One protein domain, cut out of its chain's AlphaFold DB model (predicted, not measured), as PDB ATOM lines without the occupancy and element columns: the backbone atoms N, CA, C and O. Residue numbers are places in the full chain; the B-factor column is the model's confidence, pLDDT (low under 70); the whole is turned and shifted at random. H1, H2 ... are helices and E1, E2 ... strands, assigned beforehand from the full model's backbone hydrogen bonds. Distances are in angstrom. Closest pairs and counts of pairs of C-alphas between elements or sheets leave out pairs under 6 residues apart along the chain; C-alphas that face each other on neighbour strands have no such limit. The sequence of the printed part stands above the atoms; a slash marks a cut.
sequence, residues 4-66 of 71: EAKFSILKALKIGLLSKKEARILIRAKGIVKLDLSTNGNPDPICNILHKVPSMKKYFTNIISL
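This is residues 4 to 66 of the 71 residues of an uncharacterized protein of Cyclobacterium marinum (strain ATCC 25205 / DSM 745 / LMG 13164 / NCIMB 1802) (UniProt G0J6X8). Four short helices cluster at one end; a parallel two-stranded ribbon, E1 beside E2, makes the other end of the long axis. The 63 printed residues run H1 H2 E1 H3 H4 E2, class mixed, compact with a radius of gyration of the C-alphas of 11.7 A, spanning 36 by 19 by 18 A.

H1, residues 4 to 14, and H2, residues 20 to 28, form a helical hairpin at a shallow tilt of 7 degrees; their closest C-alphas, Ile 9 and Ala 23, are 6.2 A apart. H2 only just touches H3, residues 45 to 52, with 3 pairs of C-alphas within 8 A, the closest Leu 26 and Ile 46 at 6.5 A. H1 touches H4, residues 54 to 59; their closest C-alphas, Ala 5 and Tyr 59, are 5.7 A apart. E1, residues 32 to 36, and E2, residues 61 to 65, are parallel; N 33 and O 61, 2.9 A apart, are within hydrogen-bond range. E1, H3, H4 and E2 make a strand-helix-strand unit, parallel neighbour strands with helices between, its crossover right-handed. Every O i to N i+4 pair is within range in H1 and H2, 3 of 4 in H3, 0 of 2 in H4, where 2 of 3 O i to N i+3 pairs are.

H1, 15.1 A long, begins at C-alpha 4 (77.599, 102.065, 147.138). E2, 12.6 A long, ends at C-alpha 65 (103.992, 100.405, 147.474).

The printed part has no cut; pLDDT is under 70 in residues 36 to 43 and 65 to 66.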
ATOM      1  N   GLU A   4      77.801 101.931 148.588       82.44
ATOM      2  CA  GLU A   4      77.599 102.065 147.138       82.44
ATOM      3  C   GLU A   4      78.525 101.174 146.303       82.44
ATOM      4  O   GLU A   4      78.107 100.602 145.295       82.44
ATOM      5  N   ALA A   5      79.776 101.008 146.743       82.56
ATOM      6  CA  ALA A   5      80.744 100.145 146.075       82.56
ATOM      7  C   ALA A   5      80.279  98.685 146.125       82.56
ATOM      8  O   ALA A   5      80.259  97.988 145.111       82.56
ATOM      9  N   LYS A   6      79.804  98.242 147.297       84.38
ATOM     10  CA  LYS A   6      79.235  96.900 147.477       84.38
ATOM     11  C   LYS A   6      78.010  96.692 146.586       84.38
ATOM     12  O   LYS A   6      77.890  95.645 145.954       84.38
ATOM     13  N   PHE A   7      77.127  97.687 146.510       87.00
ATOM     14  CA  PHE A   7      75.933  97.621 145.670       87.00
ATOM     15  C   PHE A   7      76.284  97.550 144.179       87.00
ATOM     16  O   PHE A   7      75.718  96.741 143.450       87.00
ATOM     17  N   SER A   8      77.276  98.326 143.741       84.94
ATOM     18  CA  SER A   8      77.769  98.310 142.360       84.94
ATOM     19  C   SER A   8      78.380  96.956 141.982       84.94
ATOM     20  O   SER A   8      78.081  96.435 140.907       84.94
ATOM     21  N   ILE A   9      79.151  96.337 142.885       85.88
ATOM     22  CA  ILE A   9      79.699  94.982 142.697       85.88
ATOM     23  C   ILE A   9      78.575  93.949 142.566       85.88
ATOM     24  O   ILE A   9      78.593  93.122 141.656       85.88
ATOM     25  N   LEU A  10      77.569  94.012 143.442       87.19
ATOM     26  CA  LEU A  10      76.420  93.103 143.394       87.19
ATOM     27  C   LEU A  10      75.574  93.309 142.131       87.19
ATOM     28  O   LEU A  10      75.117  92.334 141.537       87.19
ATOM     29  N   LYS A  11      75.403  94.558 141.685       88.56
ATOM     30  CA  LYS A  11      74.704  94.880 140.437       88.56
ATOM     31  C   LYS A  11      75.442  94.293 139.236       88.56
ATOM     32  O   LYS A  11      74.803  93.628 138.428       88.56
ATOM     33  N   ALA A  12      76.763  94.467 139.158       85.62
ATOM     34  CA  ALA A  12      77.601  93.906 138.095       85.62
ATOM     35  C   ALA A  12      77.617  92.368 138.084       85.62
ATOM     36  O   ALA A  12      77.620  91.764 137.014       85.62
ATOM     37  N   LEU A  13      77.564  91.737 139.262       88.50
ATOM     38  CA  LEU A  13      77.404  90.287 139.388       88.50
ATOM     39  C   LEU A  13      76.036  89.825 138.862       88.50
ATOM     40  O   LEU A  13      75.960  88.826 138.154       88.50
ATOM     41  N   LYS A  14      74.959  90.555 139.181       88.25
ATOM     42  CA  LYS A  14      73.593  90.212 138.750       88.25
ATOM     43  C   LYS A  14      73.419  90.278 137.229       88.25
ATOM     44  O   LYS A  14      72.689  89.468 136.677       88.25
ATOM     45  N   ILE A  15      74.082  91.227 136.570       87.88
ATOM     46  CA  ILE A  15      74.031  91.405 135.108       87.88
ATOM     47  C   ILE A  15      75.080  90.574 134.348       87.88
ATOM     48  O   ILE A  15      75.159  90.677 133.132       87.88
ATOM     49  N   GLY A  16      75.899  89.775 135.042       85.62
ATOM     50  CA  GLY A  16      76.870  88.873 134.414       85.62
ATOM     51  C   GLY A  16      78.183  89.515 133.945       85.62
ATOM     52  O   GLY A  16      78.986  88.833 133.319       85.62
ATOM     53  N   LEU A  17      78.452  90.785 134.274       85.75
ATOM     54  CA  LEU A  17      79.731  91.444 133.946       85.75
ATOM     55  C   LEU A  17      80.908  90.927 134.786       85.75
ATOM     56  O   LEU A  17      82.065  91.090 134.405       85.75
ATOM     57  N   LEU A  18      80.614  90.339 135.948       86.94
ATOM     58  CA  LEU A  18      81.595  89.772 136.865       86.94
ATOM     59  C   LEU A  18      81.222  88.342 137.227       86.94
ATOM     60  O   LEU A  18      80.066  88.039 137.526       86.94
ATOM     61  N   SER A  19      82.223  87.476 137.310       87.88
ATOM     62  CA  SER A  19      82.085  86.153 137.910       87.88
ATOM     63  C   SER A  19      82.026  86.234 139.442       87.88
ATOM     64  O   SER A  19      82.522  87.175 140.073       87.88
ATOM     65  N   LYS A  20      81.486  85.189 140.088       87.25
ATOM     66  CA  LYS A  20      81.470  85.079 141.563       87.25
ATOM     67  C   LYS A  20      82.873  85.205 142.178       87.25
ATOM     68  O   LYS A  20      83.010  85.743 143.277       87.25
ATOM     69  N   LYS A  21      83.908  84.714 141.482       88.25
ATOM     70  CA  LYS A  21      85.308  84.797 141.925       88.25
ATOM     71  C   LYS A  21      85.800  86.246 141.909       88.25
ATOM     72  O   LYS A  21      86.348  86.701 142.908       88.25
ATOM     73  N   GLU A  22      85.535  86.983 140.834       86.25
ATOM     74  CA  GLU A  22      85.936  88.390 140.689       86.25
ATOM     75  C   GLU A  22      85.210  89.298 141.688       86.25
ATOM     76  O   GLU A  22      85.847  90.088 142.382       86.25
ATOM     77  N   ALA A  23      83.897  89.119 141.861       86.44
ATOM     78  CA  ALA A  23      83.134  89.863 142.864       86.44
ATOM     79  C   ALA A  23      83.676  89.633 144.289       86.44
ATOM     80  O   ALA A  23      83.769  90.568 145.086       86.44
ATOM     81  N   ARG A  24      84.092  88.399 144.611       88.00
ATOM     82  CA  ARG A  24      84.709  88.075 145.906       88.00
ATOM     83  C   ARG A  24      86.066  88.762 146.087       88.00
ATOM     84  O   ARG A  24      86.341  89.234 147.189       88.00
ATOM     85  N   ILE A  25      86.885  88.831 145.035       86.50
ATOM     86  CA  ILE A  25      88.174  89.542 145.049       86.50
ATOM     87  C   ILE A  25      87.946  91.035 145.326       86.50
ATOM     88  O   ILE A  25      88.528  91.566 146.268       86.50
ATOM     89  N   LEU A  26      87.018  91.679 144.608       84.56
ATOM     90  CA  LEU A  26      86.681  93.096 144.802       84.56
ATOM     91  C   LEU A  26      86.169  93.404 146.217       84.56
ATOM     92  O   LEU A  26      86.536  94.415 146.812       84.56
ATOM     93  N   ILE A  27      85.341  92.524 146.789       85.75
ATOM     94  CA  ILE A  27      84.850  92.698 148.163       85.75
ATOM     95  C   ILE A  27      85.995  92.548 149.175       85.75
ATOM     96  O   ILE A  27      86.073  93.323 150.133       85.75
ATOM     97  N   ARG A  28      86.898  91.578 148.972       85.88
ATOM     98  CA  ARG A  28      88.068  91.359 149.843       85.88
ATOM     99  C   ARG A  28      89.073  92.503 149.782       85.88
ATOM    100  O   ARG A  28      89.660  92.828 150.809       85.88
ATOM    101  N   ALA A  29      89.207  93.134 148.622       81.19
ATOM    102  CA  ALA A  29      90.040  94.310 148.414       81.19
ATOM    103  C   ALA A  29      89.613  95.518 149.261       81.19
ATOM    104  O   ALA A  29      90.393  96.441 149.470       81.19
ATOM    105  N   LYS A  30      88.364  95.544 149.748       82.31
ATOM    106  CA  LYS A  30      87.794  96.628 150.566       82.31
ATOM    107  C   LYS A  30      87.856  98.027 149.921       82.31
ATOM    108  O   LYS A  30      87.664  99.016 150.636       82.31
ATOM    109  N   GLY A  31      88.013  98.104 148.597       79.94
ATOM    110  CA  GLY A  31      88.197  99.354 147.853       79.94
ATOM    111  C   GLY A  31      89.659  99.791 147.727       79.94
ATOM    112  O   GLY A  31      89.912 100.963 147.493       79.94
ATOM    113  N   ILE A  32      90.618  98.885 147.914       81.44
ATOM    114  CA  ILE A  32      92.049  99.162 147.783       81.44
ATOM    115  C   ILE A  32      92.602  98.339 146.623       81.44
ATOM    116  O   ILE A  32      92.384  97.131 146.574       81.44
ATOM    117  N   VAL A  33      93.333  98.984 145.721       79.94
ATOM    118  CA  VAL A  33      94.159  98.326 144.700       79.94
ATOM    119  C   VAL A  33      95.602  98.473 145.143       79.94
ATOM    120  O   VAL A  33      96.068  99.604 145.295       79.94
ATOM    121  N   LYS A  34      96.300  97.365 145.399       74.19
ATOM    122  CA  LYS A  34      97.704  97.425 145.814       74.19
ATOM    123  C   LYS A  34      98.589  97.277 144.588       74.19
ATOM    124  O   LYS A  34      98.683  96.203 144.014       74.19
ATOM    125  N   LEU A  35      99.246  98.358 144.201       71.50
ATOM    126  CA  LEU A  35     100.262  98.339 143.159       71.50
ATOM    127  C   LEU A  35     101.617  98.221 143.842       71.50
ATOM    128  O   LEU A  35     102.120  99.193 144.397       71.50
ATOM    129  N   ASP A  36     102.169  97.015 143.843       68.81
ATOM    130  CA  ASP A  36     103.544  96.793 144.267       68.81
ATOM    131  C   ASP A  36     104.469  96.960 143.058       68.81
ATOM    132  O   ASP A  36     104.380  96.220 142.079       68.81
ATOM    133  N   LEU A  37     105.322  97.982 143.112       65.56
ATOM    134  CA  LEU A  37     106.287  98.269 142.050       65.56
ATOM    135  C   LEU A  37     107.614  97.520 142.245       65.56
ATOM    136  O   LEU A  37     108.458  97.570 141.355       65.56
ATOM    137  N   SER A  38     107.802  96.819 143.369       64.25
ATOM    138  CA  SER A  38     109.029  96.055 143.644       64.25
ATOM    139  C   SER A  38     109.034  94.652 143.040       64.25
ATOM    140  O   SER A  38     110.088  94.113 142.718       64.25
ATOM    141  N   THR A  39     107.858  94.069 142.812       57.41
ATOM    142  CA  THR A  39     107.701  92.734 142.225       57.41
ATOM    143  C   THR A  39     107.397  92.823 140.729       57.41
ATOM    144  O   THR A  39     106.265  92.615 140.299       57.41
ATOM    145  N   ASN A  40     108.409  93.148 139.910       58.00
ATOM    146  CA  ASN A  40     108.371  93.087 138.433       58.00
ATOM    147  C   ASN A  40     107.085  93.638 137.769       58.00
ATOM    148  O   ASN A  40     106.661  93.156 136.718       58.00
ATOM    149  N   GLY A  41     106.446  94.642 138.377       55.19
ATOM    150  CA  GLY A  41     105.286  95.328 137.814       55.19
ATOM    151  C   GLY A  41     104.054  94.455 137.558       55.19
ATOM    152  O   GLY A  41     103.257  94.827 136.698       55.19
ATOM    153  N   ASN A  42     103.861  93.325 138.254       58.88
ATOM    154  CA  ASN A  42     102.644  92.526 138.072       58.88
ATOM    155  C   ASN A  42     101.426  93.297 138.613       58.88
ATOM    156  O   ASN A  42     101.300  93.471 139.828       58.88
ATOM    157  N   PRO A  43     100.508  93.765 137.745       64.06
ATOM    158  CA  PRO A  43      99.367  94.541 138.200       64.06
ATOM    159  C   PRO A  43      98.454  93.662 139.056       64.06
ATOM    160  O   PRO A  43      98.185  92.507 138.720       64.06
ATOM    161  N   ASP A  44      97.948  94.232 140.154       72.12
ATOM    162  CA  ASP A  44      96.978  93.575 141.030       72.12
ATOM    163  C   ASP A  44      95.840  92.970 140.184       72.12
ATOM    164  O   ASP A  44      95.304  93.662 139.306       72.12
ATOM    165  N   PRO A  45      95.417  91.713 140.416       74.62
ATOM    166  CA  PRO A  45      94.284  91.114 139.709       74.62
ATOM    167  C   PRO A  45      93.014  91.979 139.757       74.62
ATOM    168  O   PRO A  45      92.163  91.867 138.871       74.62
ATOM    169  N   ILE A  46      92.887  92.876 140.740       81.62
ATOM    170  CA  ILE A  46      91.814  93.871 140.814       81.62
ATOM    171  C   ILE A  46      91.827  94.832 139.613       81.62
ATOM    172  O   ILE A  46      90.752  95.158 139.110       81.62
ATOM    173  N   CYS A  47      92.992  95.246 139.100       80.56
ATOM    174  CA  CYS A  47      93.095  96.138 137.936       80.56
ATOM    175  C   CYS A  47      92.401  95.549 136.701       80.56
ATOM    176  O   CYS A  47      91.606  96.233 136.051       80.56
ATOM    177  N   ASN A  48      92.624  94.260 136.430       81.75
ATOM    178  CA  ASN A  48      91.996  93.558 135.306       81.75
ATOM    179  C   ASN A  48      90.471  93.487 135.461       81.75
ATOM    180  O   ASN A  48      89.728  93.628 134.489       81.75
ATOM    181  N   ILE A  49      89.990  93.319 136.692       83.88
ATOM    182  CA  ILE A  49      88.557  93.286 136.995       83.88
ATOM    183  C   ILE A  49      87.937  94.685 136.835       83.88
ATOM    184  O   ILE A  49      86.867  94.830 136.242       83.88
ATOM    185  N   LEU A  50      88.620  95.733 137.305       83.44
ATOM    186  CA  LEU A  50      88.180  97.123 137.164       83.44
ATOM    187  C   LEU A  50      88.212  97.619 135.710       83.44
ATOM    188  O   LEU A  50      87.483  98.550 135.372       83.44
ATOM    189  N   HIS A  51      89.016  97.007 134.835       83.12
ATOM    190  CA  HIS A  51      88.972  97.266 133.392       83.12
ATOM    191  C   HIS A  51      87.680  96.761 132.743       83.12
ATOM    192  O   HIS A  51      87.157  97.431 131.855       83.12
ATOM    193  N   LYS A  52      87.112  95.647 133.224       81.25
ATOM    194  CA  LYS A  52      85.811  95.143 132.750       81.25
ATOM    195  C   LYS A  52      84.643  96.019 133.196       81.25
ATOM    196  O   LYS A  52      83.622  96.071 132.518       81.25
ATOM    197  N   VAL A  53      84.779  96.700 134.339       82.31
ATOM    198  CA  VAL A  53      83.724  97.566 134.886       82.31
ATOM    199  C   VAL A  53      84.290  98.933 135.297       82.31
ATOM    200  O   VAL A  53      84.477  99.200 136.489       82.31
ATOM    201  N   PRO A  54      84.537  99.840 134.327       80.06
ATOM    202  CA  PRO A  54      85.200 101.123 134.572       80.06
ATOM    203  C   PRO A  54      84.470 102.010 135.583       80.06
ATOM    204  O   PRO A  54      85.102 102.736 136.346       80.06
ATOM    205  N   SER A  55      83.138 101.908 135.644       80.31
ATOM    206  CA  SER A  55      82.292 102.646 136.589       80.31
ATOM    207  C   SER A  55      82.608 102.349 138.058       80.31
ATOM    208  O   SER A  55      82.252 103.148 138.927       80.31
ATOM    209  N   MET A  56      83.295 101.236 138.350       81.75
ATOM    210  CA  MET A  56      83.743 100.904 139.698       81.75
ATOM    211  C   MET A  56      85.067 101.548 140.085       81.75
ATOM    212  O   MET A  56      85.312 101.662 141.282       81.75
ATOM    213  N   LYS A  57      85.896 102.009 139.134       81.56
ATOM    214  CA  LYS A  57      87.226 102.578 139.429       81.56
ATOM    215  C   LYS A  57      87.164 103.699 140.473       81.56
ATOM    216  O   LYS A  57      88.011 103.752 141.349       81.56
ATOM    217  N   LYS A  58      86.103 104.515 140.462       82.88
ATOM    218  CA  LYS A  58      85.878 105.599 141.439       82.88
ATOM    219  C   LYS A  58      85.736 105.140 142.898       82.88
ATOM    220  O   LYS A  58      85.866 105.948 143.807       82.88
ATOM    221  N   TYR A  59      85.415 103.867 143.127       83.38
ATOM    222  CA  TYR A  59      85.252 103.293 144.464       83.38
ATOM    223  C   TYR A  59      86.527 102.630 144.997       83.38
ATOM    224  O   TYR A  59      86.507 102.082 146.103       83.38
ATOM    225  N   PHE A  60      87.597 102.635 144.204       83.56
ATOM    226  CA  PHE A  60      88.848 101.966 144.506       83.56
ATOM    227  C   PHE A  60      89.989 102.980 144.561       83.56
ATOM    228  O   PHE A  60      90.184 103.763 143.635       83.56
ATOM    229  N   THR A  61      90.746 102.947 145.651       82.06
ATOM    230  CA  THR A  61      91.937 103.770 145.842       82.06
ATOM    231  C   THR A  61      93.169 102.946 145.508       82.06
ATOM    232  O   THR A  61      93.353 101.849 146.043       82.06
ATOM    233  N   ASN A  62      94.026 103.485 144.647       80.31
ATOM    234  CA  ASN A  62      95.322 102.892 144.352       80.31
ATOM    235  C   ASN A  62      96.289 103.220 145.489       80.31
ATOM    236  O   ASN A  62      96.535 104.388 145.778       80.31
ATOM    237  N   ILE A  63      96.836 102.189 146.124       77.00
ATOM    238  CA  ILE A  63      97.953 102.313 147.056       77.00
ATOM    239  C   ILE A  63      99.176 101.776 146.329       77.00
ATOM    240  O   ILE A  63      99.234 100.590 146.006       77.00
ATOM    241  N   ILE A  64     100.122 102.668 146.053       70.81
ATOM    242  CA  ILE A  64     101.399 102.314 145.443       70.81
ATOM    243  C   ILE A  64     102.370 102.010 146.580       70.81
ATOM    244  O   ILE A  64     102.636 102.873 147.413       70.81
ATOM    245  N   SER A  65     102.874 100.782 146.620       67.81
ATOM    246  CA  SER A  65     103.992 100.405 147.474       67.81
ATOM    247  C   SER A  65     105.243 100.419 146.609       67.81
ATOM    248  O   SER A  65     105.422  99.574 145.733       67.81
ATOM    249  N   LEU A  66     106.092 101.413 146.838       62.66
ATOM    250  CA  LEU A  66     107.485 101.367 146.422       62.66
ATOM    251  C   LEU A  66     108.131 100.406 147.417       62.66
ATOM    252  O   LEU A  66     108.312 100.783 148.573       62.66
TER     253      LEU A  66